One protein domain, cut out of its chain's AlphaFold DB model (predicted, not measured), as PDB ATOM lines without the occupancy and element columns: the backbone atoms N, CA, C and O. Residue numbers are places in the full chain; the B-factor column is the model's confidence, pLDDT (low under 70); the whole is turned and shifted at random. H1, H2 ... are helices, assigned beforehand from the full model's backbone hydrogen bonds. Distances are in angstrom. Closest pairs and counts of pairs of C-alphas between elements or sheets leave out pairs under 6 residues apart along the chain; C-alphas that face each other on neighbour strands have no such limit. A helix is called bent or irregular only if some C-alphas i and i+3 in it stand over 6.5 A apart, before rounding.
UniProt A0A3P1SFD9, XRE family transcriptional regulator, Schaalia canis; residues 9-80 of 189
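AT A GLANCE: This is residues 9 to 80 of the 189 residues of the protein "XRE family transcriptional regulator" of Schaalia canis (UniProt A0A3P1SFD9). Six helices form a compact cluster: the hairpin of H5 and H6 lies along one side, H1 and H4 lie along the opposite side with the end of H4 meeting H1, and the two short helices H2 and H3 sit at the end away from H6. H1 runs nearly in line with H6, at a shallow tilt of 18 degrees and opposite ways, while H4 is steeply tilted to H1, at 59 degrees. The printed part has 72 residues, with H1, H2, H3, H4, H5 and H6 in that order along the chain and no named strand; the class is all helix, with 50 residues in named elements. The whole is compact, with a radius of gyration of the C-alphas of 10.9 A, and rounded, spanning 32 by 24 by 21 A.

HOW THE PARTS SIT: H1, residues 9 to 19, is the hub, touching three other helices. It touches H4, residues 40 to 47, at a steep tilt of 59 degrees, opposite ways; their closest C-alphas, those of Gly 12 and Glu 47, are 3.7 A apart. H1 only just touches H6, residues 69 to 78, with 3 pairs of C-alphas within 8 A, the closest being those of Leu 11 and Ala 73 at 7.3 A; the tilt is shallow, 18 degrees, opposite ways. H1 also only just touches H5, residues 54 to 64, again with 3 such pairs, the closest being those of Arg 19 and Tyr 64 at 5.6 A; the tilt of 37 degrees is only just steep, the same way. H5 and H6 are a helical hairpin, two touching helices running opposite ways at a shallow tilt of 26 degrees; their closest C-alphas, those of Ala 57 and Glu 71, are 4.5 A apart. H2, residues 24 to 28, touches H4, with the closest C-alphas, those of Ala 28 and Lys 40, 5.2 A apart. H3, residues 31 to 35, is close to but not clearly touching H5, with the closest C-alphas, those of Ala 32 and Leu 59, 7.5 A apart. H4 and H6 are apart. In H1, H2, H3 and H4 every O i to N i+4 pair is within hydrogen-bond range; in H5 it is 5 of 7 and in H6 5 of 6.

IN THESE COORDINATES: H1 begins at C-alpha 9 (17.868, -39.441, -30.820) and is 15.3 A long. H5 is 15.6 A long and irregular, with C-alphas 55 and 58 standing 7.6 A apart. H6 is 14.8 A long and ends at C-alpha 78 (18.181, -43.397, -17.592). H4 is 10.6 A long, H3 6.3 A and H2 6.1 A.

THE WHOLE: The C-alphas of Ala 21 and Ser 80 are the two farthest apart, at 33.0 A. The printed part has no cut and no long link; the link from H4 to H5 is short, and the others are tight. The mean pLDDT of the printed part is 94.7, and no printed residue is under 70.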
ATOM      1  N   ALA A   9      17.939 -40.093 -29.512       97.56
ATOM      2  CA  ALA A   9      17.868 -39.441 -30.820       97.56
ATOM      3  C   ALA A   9      16.742 -38.395 -30.854       97.56
ATOM      4  O   ALA A   9      16.963 -37.261 -31.289       97.56
ATOM      5  N   ALA A  10      15.568 -38.737 -30.320       97.75
ATOM      6  CA  ALA A  10      14.449 -37.823 -30.128       97.75
ATOM      7  C   ALA A  10      14.814 -36.673 -29.176       97.75
ATOM      8  O   ALA A  10      14.490 -35.517 -29.458       97.75
ATOM      9  N   LEU A  11      15.561 -36.957 -28.100       97.62
ATOM     10  CA  LEU A  11      16.120 -35.923 -27.226       97.62
ATOM     11  C   LEU A  11      17.024 -34.966 -28.017       97.62
ATOM     12  O   LEU A  11      16.868 -33.753 -27.915       97.62
ATOM     13  N   GLY A  12      17.922 -35.488 -28.855       97.75
ATOM     14  CA  GLY A  12      18.818 -34.673 -29.675       97.75
ATOM     15  C   GLY A  12      18.086 -33.768 -30.676       97.75
ATOM     16  O   GLY A  12      18.514 -32.637 -30.926       97.75
ATOM     17  N   VAL A  13      16.952 -34.219 -31.225       97.31
ATOM     18  CA  VAL A  13      16.049 -33.382 -32.040       97.31
ATOM     19  C   VAL A  13      15.434 -32.261 -31.199       97.31
ATOM     20  O   VAL A  13      15.456 -31.103 -31.620       97.31
ATOM     21  N   ALA A  14      14.929 -32.575 -30.004       96.94
ATOM     22  CA  ALA A  14      14.346 -31.580 -29.107       96.94
ATOM     23  C   ALA A  14      15.376 -30.536 -28.647       96.94
ATOM     24  O   ALA A  14      15.098 -29.339 -28.688       96.94
ATOM     25  N   MET A  15      16.596 -30.964 -28.310       97.50
ATOM     26  CA  MET A  15      17.712 -30.073 -27.979       97.50
ATOM     27  C   MET A  15      18.023 -29.109 -29.130       97.50
ATOM     28  O   MET A  15      18.126 -27.907 -28.905       97.50
ATOM     29  N   ARG A  16      18.082 -29.596 -30.379       97.00
ATOM     30  CA  ARG A  16      18.279 -28.728 -31.556       97.00
ATOM     31  C   ARG A  16      17.174 -27.689 -31.711       97.00
ATOM     32  O   ARG A  16      17.464 -26.539 -32.036       97.00
ATOM     33  N   ARG A  17      15.921 -28.078 -31.461       95.75
ATOM     34  CA  ARG A  17      14.770 -27.165 -31.494       95.75
ATOM     35  C   ARG A  17      14.879 -26.086 -30.413       95.75
ATOM     36  O   ARG A  17      14.713 -24.916 -30.736       95.75
ATOM     37  N   LEU A  18      15.210 -26.462 -29.174       95.81
ATOM     38  CA  LEU A  18      15.400 -25.533 -28.046       95.81
ATOM     39  C   LEU A  18      16.601 -24.598 -28.245       95.81
ATOM     40  O   LEU A  18      16.561 -23.416 -27.899       95.81
ATOM     41  N   ARG A  19      17.685 -25.100 -28.846       95.94
ATOM     42  CA  ARG A  19      18.838 -24.270 -29.204       95.94
ATOM     43  C   ARG A  19      18.446 -23.173 -30.196       95.94
ATOM     44  O   ARG A  19      18.925 -22.045 -30.064       95.94
ATOM     45  N   GLY A  20      17.582 -23.488 -31.162       95.12
ATOM     46  CA  GLY A  20      17.156 -22.554 -32.200       95.12
ATOM     47  C   GLY A  20      18.350 -22.058 -33.021       95.12
ATOM     48  O   GLY A  20      19.169 -22.849 -33.490       95.12
ATOM     49  N   ALA A  21      18.469 -20.737 -33.169       94.19
ATOM     50  CA  ALA A  21      19.563 -20.105 -33.908       94.19
ATOM     51  C   ALA A  21      20.892 -20.032 -33.128       94.19
ATOM     52  O   ALA A  21      21.927 -19.752 -33.735       94.19
ATOM     53  N   ARG A  22      20.891 -20.299 -31.811       94.56
ATOM     54  CA  ARG A  22      22.100 -20.205 -30.976       94.56
ATOM     55  C   ARG A  22      23.166 -21.190 -31.444       94.56
ATOM     56  O   ARG A  22      22.882 -22.347 -31.781       94.56
ATOM     57  N   GLY A  23      24.420 -20.755 -31.457       93.69
ATOM     58  CA  GLY A  23      25.538 -21.596 -31.880       93.69
ATOM     59  C   GLY A  23      25.959 -22.587 -30.790       93.69
ATOM     60  O   GLY A  23      26.000 -22.257 -29.614       93.69
ATOM     61  N   LEU A  24      26.404 -23.796 -31.151       95.44
ATOM     62  CA  LEU A  24      26.977 -24.722 -30.153       95.44
ATOM     63  C   LEU A  24      28.249 -24.176 -29.477       95.44
ATOM     64  O   LEU A  24      28.553 -24.548 -28.348       95.44
ATOM     65  N   ARG A  25      29.013 -23.320 -30.175       93.81
ATOM     66  CA  ARG A  25      30.179 -22.631 -29.595       93.81
ATOM     67  C   ARG A  25      29.766 -21.577 -28.572       93.81
ATOM     68  O   ARG A  25      30.452 -21.427 -27.575       93.81
ATOM     69  N   GLU A  26      28.667 -20.881 -28.842       93.88
ATOM     70  CA  GLU A  26      28.085 -19.891 -27.940       93.88
ATOM     71  C   GLU A  26      27.612 -20.578 -26.653       93.88
ATOM     72  O   GLU A  26      28.062 -20.210 -25.574       93.88
ATOM     73  N   LEU A  27      26.833 -21.662 -26.768       93.75
ATOM     74  CA  LEU A  27      26.385 -22.445 -25.609       93.75
ATOM     75  C   LEU A  27      27.557 -23.006 -24.787       93.75
ATOM     76  O   LEU A  27      27.621 -22.829 -23.574       93.75
ATOM     77  N   ALA A  28      28.523 -23.654 -25.440       94.19
ATOM     78  CA  ALA A  28      29.691 -24.204 -24.750       94.19
ATOM     79  C   ALA A  28      30.625 -23.126 -24.164       94.19
ATOM     80  O   ALA A  28      31.527 -23.451 -23.397       94.19
ATOM     81  N   GLY A  29      30.444 -21.859 -24.547       92.12
ATOM     82  CA  GLY A  29      31.233 -20.734 -24.061       92.12
ATOM     83  C   GLY A  29      30.839 -20.248 -22.664       92.12
ATOM     84  O   GLY A  29      31.608 -19.463 -22.099       92.12
ATOM     85  N   SER A  30      29.699 -20.700 -22.121       91.12
ATOM     86  CA  SER A  30      29.201 -20.301 -20.799       91.12
ATOM     87  C   SER A  30      30.141 -20.732 -19.671       91.12
ATOM     88  O   SER A  30      30.814 -21.761 -19.763       91.12
ATOM     89  N   GLU A  31      30.180 -19.952 -18.590       89.75
ATOM     90  CA  GLU A  31      31.040 -20.247 -17.437       89.75
ATOM     91  C   GLU A  31      30.715 -21.615 -16.828       89.75
ATOM     92  O   GLU A  31      31.607 -22.432 -16.620       89.75
ATOM     93  N   ALA A  32      29.424 -21.924 -16.684       89.56
ATOM     94  CA  ALA A  32      28.967 -23.203 -16.155       89.56
ATOM     95  C   ALA A  32      29.478 -24.406 -16.975       89.56
ATOM     96  O   ALA A  32      29.874 -25.422 -16.404       89.56
ATOM     97  N   CYS A  33      29.544 -24.286 -18.308       90.44
ATOM     98  CA  CYS A  33      30.138 -25.314 -19.164       90.44
ATOM     99  C   CYS A  33      31.638 -25.494 -18.899       90.44
ATOM    100  O   CYS A  33      32.121 -26.627 -18.894       90.44
ATOM    101  N   ARG A  34      32.382 -24.407 -18.657       88.62
ATOM    102  CA  ARG A  34      33.826 -24.461 -18.369       88.62
ATOM    103  C   ARG A  34      34.102 -25.137 -17.035       88.62
ATOM    104  O   ARG A  34      34.957 -26.016 -16.991       88.62
ATOM    105  N   THR A  35      33.340 -24.794 -15.997       89.56
ATOM    106  CA  THR A  35      33.485 -25.366 -14.651       89.56
ATOM    107  C   THR A  35      33.370 -26.890 -14.658       89.56
ATOM    108  O   THR A  35      34.131 -27.567 -13.974       89.56
ATOM    109  N   VAL A  36      32.456 -27.449 -15.460       89.88
ATOM    110  CA  VAL A  36      32.212 -28.903 -15.496       89.88
ATOM    111  C   VAL A  36      32.866 -29.628 -16.681       89.88
ATOM    112  O   VAL A  36      32.652 -30.831 -16.861       89.88
ATOM    113  N   GLY A  37      33.618 -28.909 -17.521       89.75
ATOM    114  CA  GLY A  37      34.278 -29.455 -18.711       89.75
ATOM    115  C   GLY A  37      33.334 -29.848 -19.858       89.75
ATOM    116  O   GLY A  37      33.664 -30.722 -20.665       89.75
ATOM    117  N   LEU A  38      32.149 -29.238 -19.960       93.94
ATOM    118  CA  LEU A  38      31.187 -29.527 -21.022       93.94
ATOM    119  C   LEU A  38      31.525 -28.750 -22.304       93.94
ATOM    120  O   LEU A  38      31.336 -27.544 -22.405       93.94
ATOM    121  N   SER A  39      32.014 -29.456 -23.324       95.50
ATOM    122  CA  SER A  39      32.495 -28.845 -24.567       95.50
ATOM    123  C   SER A  39      31.450 -28.812 -25.693       95.50
ATOM    124  O   SER A  39      30.473 -29.567 -25.709       95.50
ATOM    125  N   LYS A  40      31.732 -28.018 -26.739       96.75
ATOM    126  CA  LYS A  40      30.979 -28.014 -28.010       96.75
ATOM    127  C   LYS A  40      30.823 -29.427 -28.593       96.75
ATOM    128  O   LYS A  40      29.771 -29.755 -29.138       96.75
ATOM    129  N   SER A  41      31.869 -30.257 -28.527       97.12
ATOM    130  CA  SER A  41      31.825 -31.614 -29.086       97.12
ATOM    131  C   SER A  41      30.917 -32.536 -28.272       97.12
ATOM    132  O   SER A  41      30.218 -33.356 -28.864       97.12
ATOM    133  N   SER A  42      30.853 -32.373 -26.948       97.12
ATOM    134  CA  SER A  42      29.880 -33.073 -26.101       97.12
ATOM    135  C   SER A  42      28.447 -32.676 -26.454       97.12
ATOM    136  O   SER A  42      27.661 -33.553 -26.801       97.12
ATOM    137  N   LEU A  43      28.141 -31.374 -26.519       97.12
ATOM    138  CA  LEU A  43      26.814 -30.892 -26.930       97.12
ATOM    139  C   LEU A  43      26.418 -31.394 -28.330       97.12
ATOM    140  O   LEU A  43      25.309 -31.872 -28.535       97.12
ATOM    141  N   SER A  44      27.356 -31.369 -29.283       97.75
ATOM    142  CA  SER A  44      27.139 -31.894 -30.636       97.75
ATOM    143  C   SER A  44      26.874 -33.402 -30.667       97.75
ATOM    144  O   SER A  44      26.167 -33.877 -31.555       97.75
ATOM    145  N   ARG A  45      27.460 -34.188 -29.755       98.25
ATOM    146  CA  ARG A  45      27.146 -35.619 -29.636       98.25
ATOM    147  C   ARG A  45      25.746 -35.820 -29.065       98.25
ATOM    148  O   ARG A  45      25.019 -36.655 -29.590       98.25
ATOM    149  N   TYR A  46      25.349 -35.025 -28.072       98.00
ATOM    150  CA  TYR A  46      24.007 -35.100 -27.490       98.00
ATOM    151  C   TYR A  46      22.920 -34.756 -28.517       98.00
ATOM    152  O   TYR A  46      21.993 -35.535 -28.713       98.00
ATOM    153  N   GLU A  47      23.097 -33.684 -29.297       98.19
ATOM    154  CA  GLU A  47      22.177 -33.331 -30.394       98.19
ATOM    155  C   GLU A  47      22.090 -34.389 -31.511       98.19
ATOM    156  O   GLU A  47      21.120 -34.407 -32.278       98.19
ATOM    157  N   ARG A  48      23.097 -35.267 -31.610       97.88
ATOM    158  CA  ARG A  48      23.158 -36.402 -32.545       97.88
ATOM    159  C   ARG A  48      22.665 -37.721 -31.946       97.88
ATOM    160  O   ARG A  48      22.726 -38.735 -32.631       97.88
ATOM    161  N   GLY A  49      22.177 -37.714 -30.710       96.69
ATOM    162  CA  GLY A  49      21.567 -38.883 -30.088       96.69
ATOM    163  C   GLY A  49      22.436 -39.629 -29.083       96.69
ATOM    164  O   GLY A  49      22.079 -40.734 -28.691       96.69
ATOM    165  N   LEU A  50      23.556 -39.058 -28.630       97.62
ATOM    166  CA  LEU A  50      24.250 -39.596 -27.457       97.62
ATOM    167  C   LEU A  50      23.484 -39.217 -26.181       97.62
ATOM    168  O   LEU A  50      23.223 -38.035 -25.961       97.62
ATOM    169  N   ARG A  51      23.180 -40.191 -25.314       96.88
ATOM    170  CA  ARG A  51      22.524 -39.937 -24.020       96.88
ATOM    171  C   ARG A  51      23.406 -39.049 -23.125       96.88
ATOM    172  O   ARG A  51      24.547 -39.434 -22.852       96.88
ATOM    173  N   PRO A  52      22.926 -37.886 -22.644       96.69
ATOM    174  CA  PRO A  52      23.689 -37.073 -21.705       96.69
ATOM    175  C   PRO A  52      23.819 -37.746 -20.327       96.69
ATOM    176  O   PRO A  52      22.848 -38.349 -19.868       96.69
ATOM    177  N   PRO A  53      24.965 -37.615 -19.634       94.69
ATOM    178  CA  PRO A  53      25.114 -38.028 -18.235       94.69
ATOM    179  C   PRO A  53      24.105 -37.346 -17.299       94.69
ATOM    180  O   PRO A  53      23.897 -36.137 -17.412       94.69
ATOM    181  N   LEU A  54      23.560 -38.089 -16.323       94.19
ATOM    182  CA  LEU A  54      22.600 -37.577 -15.328       94.19
ATOM    183  C   LEU A  54      23.097 -36.327 -14.595       94.19
ATOM    184  O   LEU A  54      22.363 -35.350 -14.487       94.19
ATOM    185  N   ARG A  55      24.370 -36.309 -14.180       92.06
ATOM    186  CA  ARG A  55      24.985 -35.163 -13.483       92.06
ATOM    187  C   ARG A  55      24.949 -33.839 -14.258       92.06
ATOM    188  O   ARG A  55      25.191 -32.789 -13.678       92.06
ATOM    189  N   TYR A  56      24.699 -33.874 -15.570       94.69
ATOM    190  CA  TYR A  56      24.586 -32.674 -16.403       94.69
ATOM    191  C   TYR A  56      23.137 -32.308 -16.739       94.69
ATOM    192  O   TYR A  56      22.931 -31.337 -17.460       94.69
ATOM    193  N   ALA A  57      22.136 -33.049 -16.254       95.25
ATOM    194  CA  ALA A  57      20.742 -32.870 -16.653       95.25
ATOM    195  C   ALA A  57      20.231 -31.440 -16.404       95.25
ATOM    196  O   ALA A  57      19.743 -30.805 -17.340       95.25
ATOM    197  N   GLN A  58      20.429 -30.915 -15.187       94.00
ATOM    198  CA  GLN A  58      20.034 -29.549 -14.828       94.00
ATOM    199  C   GLN A  58      20.774 -28.515 -15.682       94.00
ATOM    200  O   GLN A  58      20.151 -27.709 -16.367       94.00
ATOM    201  N   LEU A  59      22.107 -28.610 -15.732       95.06
ATOM    202  CA  LEU A  59      22.945 -27.694 -16.507       95.06
ATOM    203  C   LEU A  59      22.534 -27.638 -17.984       95.06
ATOM    204  O   LEU A  59      22.473 -26.563 -18.573       95.06
ATOM    205  N   ILE A  60      22.284 -28.792 -18.607       96.56
ATOM    206  CA  ILE A  60      21.864 -28.851 -20.009       96.56
ATOM    207  C   ILE A  60      20.479 -28.217 -20.152       96.56
ATOM    208  O   ILE A  60      20.265 -27.464 -21.101       96.56
ATOM    209  N   SER A  61      19.561 -28.463 -19.218       95.56
ATOM    210  CA  SER A  61      18.257 -27.803 -19.225       95.56
ATOM    211  C   SER A  61      18.377 -26.285 -19.187       95.56
ATOM    212  O   SER A  61      17.805 -25.619 -20.051       95.56
ATOM    213  N   ASP A  62      19.174 -25.740 -18.273       94.31
ATOM    214  CA  ASP A  62      19.379 -24.293 -18.154       94.31
ATOM    215  C   ASP A  62      20.038 -23.723 -19.413       94.31
ATOM    216  O   ASP A  62      19.591 -22.726 -19.981       94.31
ATOM    217  N   LEU A  63      21.057 -24.415 -19.926       95.19
ATOM    218  CA  LEU A  63      21.798 -24.001 -21.113       95.19
ATOM    219  C   LEU A  63      20.905 -23.904 -22.359       95.19
ATOM    220  O   LEU A  63      21.039 -22.983 -23.171       95.19
ATOM    221  N   TYR A  64      19.988 -24.854 -22.523       95.94
ATOM    222  CA  TYR A  64      19.077 -24.901 -23.663       95.94
ATOM    223  C   TYR A  64      17.790 -24.104 -23.434       95.94
ATOM    224  O   TYR A  64      17.044 -23.937 -24.394       95.94
ATOM    225  N   GLY A  65      17.552 -23.539 -22.245       93.44
ATOM    226  CA  GLY A  65      16.282 -22.873 -21.925       93.44
ATOM    227  C   GLY A  65      15.120 -23.866 -21.919       93.44
ATOM    228  O   GLY A  65      14.079 -23.626 -22.521       93.44
ATOM    229  N   GLY A  66      15.354 -25.046 -21.344       91.00
ATOM    230  CA  GLY A  66      14.384 -26.132 -21.269       91.00
ATOM    231  C   GLY A  66      13.437 -26.045 -20.071       91.00
ATOM    232  O   GLY A  66      12.606 -26.935 -19.939       91.00
ATOM    233  N   ASP A  67      13.570 -25.049 -19.188       89.06
ATOM    234  CA  ASP A  67      12.702 -24.814 -18.018       89.06
ATOM    235  C   ASP A  67      12.423 -26.081 -17.179       89.06
ATOM    236  O   ASP A  67      11.291 -26.390 -16.798       89.06
ATOM    237  N   GLY A  68      13.473 -26.879 -16.963       90.94
ATOM    238  CA  GLY A  68      13.455 -28.164 -16.255       90.94
ATOM    239  C   GLY A  68      12.839 -29.333 -17.042       90.94
ATOM    240  O   GLY A  68      13.033 -30.493 -16.683       90.94
ATOM    241  N   TRP A  69      12.156 -29.093 -18.165       93.38
ATOM    242  CA  TRP A  69      11.657 -30.169 -19.030       93.38
ATOM    243  C   TRP A  69      12.796 -31.030 -19.581       93.38
ATOM    244  O   TRP A  69      12.686 -32.255 -19.608       93.38
ATOM    245  N   LEU A  70      13.901 -30.405 -19.999       95.62
ATOM    246  CA  LEU A  70      15.028 -31.137 -20.575       95.62
ATOM    247  C   LEU A  70      15.773 -31.962 -19.517       95.62
ATOM    248  O   LEU A  70      16.263 -33.048 -19.818       95.62
ATOM    249  N   GLU A  71      15.809 -31.485 -18.274       96.06
ATOM    250  CA  GLU A  71      16.330 -32.249 -17.144       96.06
ATOM    251  C   GLU A  71      15.501 -33.525 -16.936       96.06
ATOM    252  O   GLU A  71      16.050 -34.629 -16.928       96.06
ATOM    253  N   LEU A  72      14.172 -33.390 -16.853       95.75
ATOM    254  CA  LEU A  72      13.252 -34.524 -16.720       95.75
ATOM    255  C   LEU A  72      13.342 -35.492 -17.906       95.75
ATOM    256  O   LEU A  72      13.273 -36.710 -17.716       95.75
ATOM    257  N   ALA A  73      13.515 -34.967 -19.120       95.81
ATOM    258  CA  ALA A  73      13.720 -35.762 -20.322       95.81
ATOM    259  C   ALA A  73      14.996 -36.601 -20.225       95.81
ATOM    260  O   ALA A  73      14.954 -37.799 -20.491       95.81
ATOM    261  N   ILE A  74      16.109 -36.002 -19.788       97.00
ATOM    262  CA  ILE A  74      17.363 -36.729 -19.573       97.00
ATOM    263  C   ILE A  74      17.158 -37.802 -18.509       97.00
ATOM    264  O   ILE A  74      17.413 -38.963 -18.804       97.00
ATOM    265  N   ARG A  75      16.640 -37.460 -17.322       96.12
ATOM    266  CA  ARG A  75      16.415 -38.419 -16.223       96.12
ATOM    267  C   ARG A  75      15.576 -39.624 -16.655       96.12
ATOM    268  O   ARG A  75      15.915 -40.758 -16.330       96.12
ATOM    269  N   SER A  76      14.542 -39.393 -17.459       94.25
ATOM    270  CA  SER A  76      13.659 -40.459 -17.945       94.25
ATOM    271  C   SER A  76      14.355 -41.441 -18.893       94.25
ATOM    272  O   SER A  76      14.013 -42.618 -18.892       94.25
ATOM    273  N   LEU A  77      15.371 -41.006 -19.650       95.12
ATOM    274  CA  LEU A  77      16.172 -41.898 -20.505       95.12
ATOM    275  C   LEU A  77      17.114 -42.823 -19.730       95.12
ATOM    276  O   LEU A  77      17.675 -43.742 -20.325       95.12
ATOM    277  N   TRP A  78      17.355 -42.548 -18.450       95.00
ATOM    278  CA  TRP A  78      18.181 -43.397 -17.592       95.00
ATOM    279  C   TRP A  78      17.354 -44.399 -16.800       95.00
ATOM    280  O   TRP A  78      17.906 -45.370 -16.311       95.00
ATOM    281  N   MET A  79      16.039 -44.203 -16.694       91.69
ATOM    282  CA  MET A  79      15.184 -44.983 -15.802       91.69
ATOM    283  C   MET A  79      15.321 -46.507 -15.977       91.69
ATOM    284  O   MET A  79      15.325 -47.235 -14.992       91.69
ATOM    285  N   SER A  80      15.431 -46.996 -17.216       89.38
ATOM    286  CA  SER A  80      15.439 -48.436 -17.511       89.38
ATOM    287  C   SER A  80      16.730 -49.162 -17.129       89.38
ATOM    288  O   SER A  80      16.704 -50.369 -16.920       89.38
TER     289      SER A  80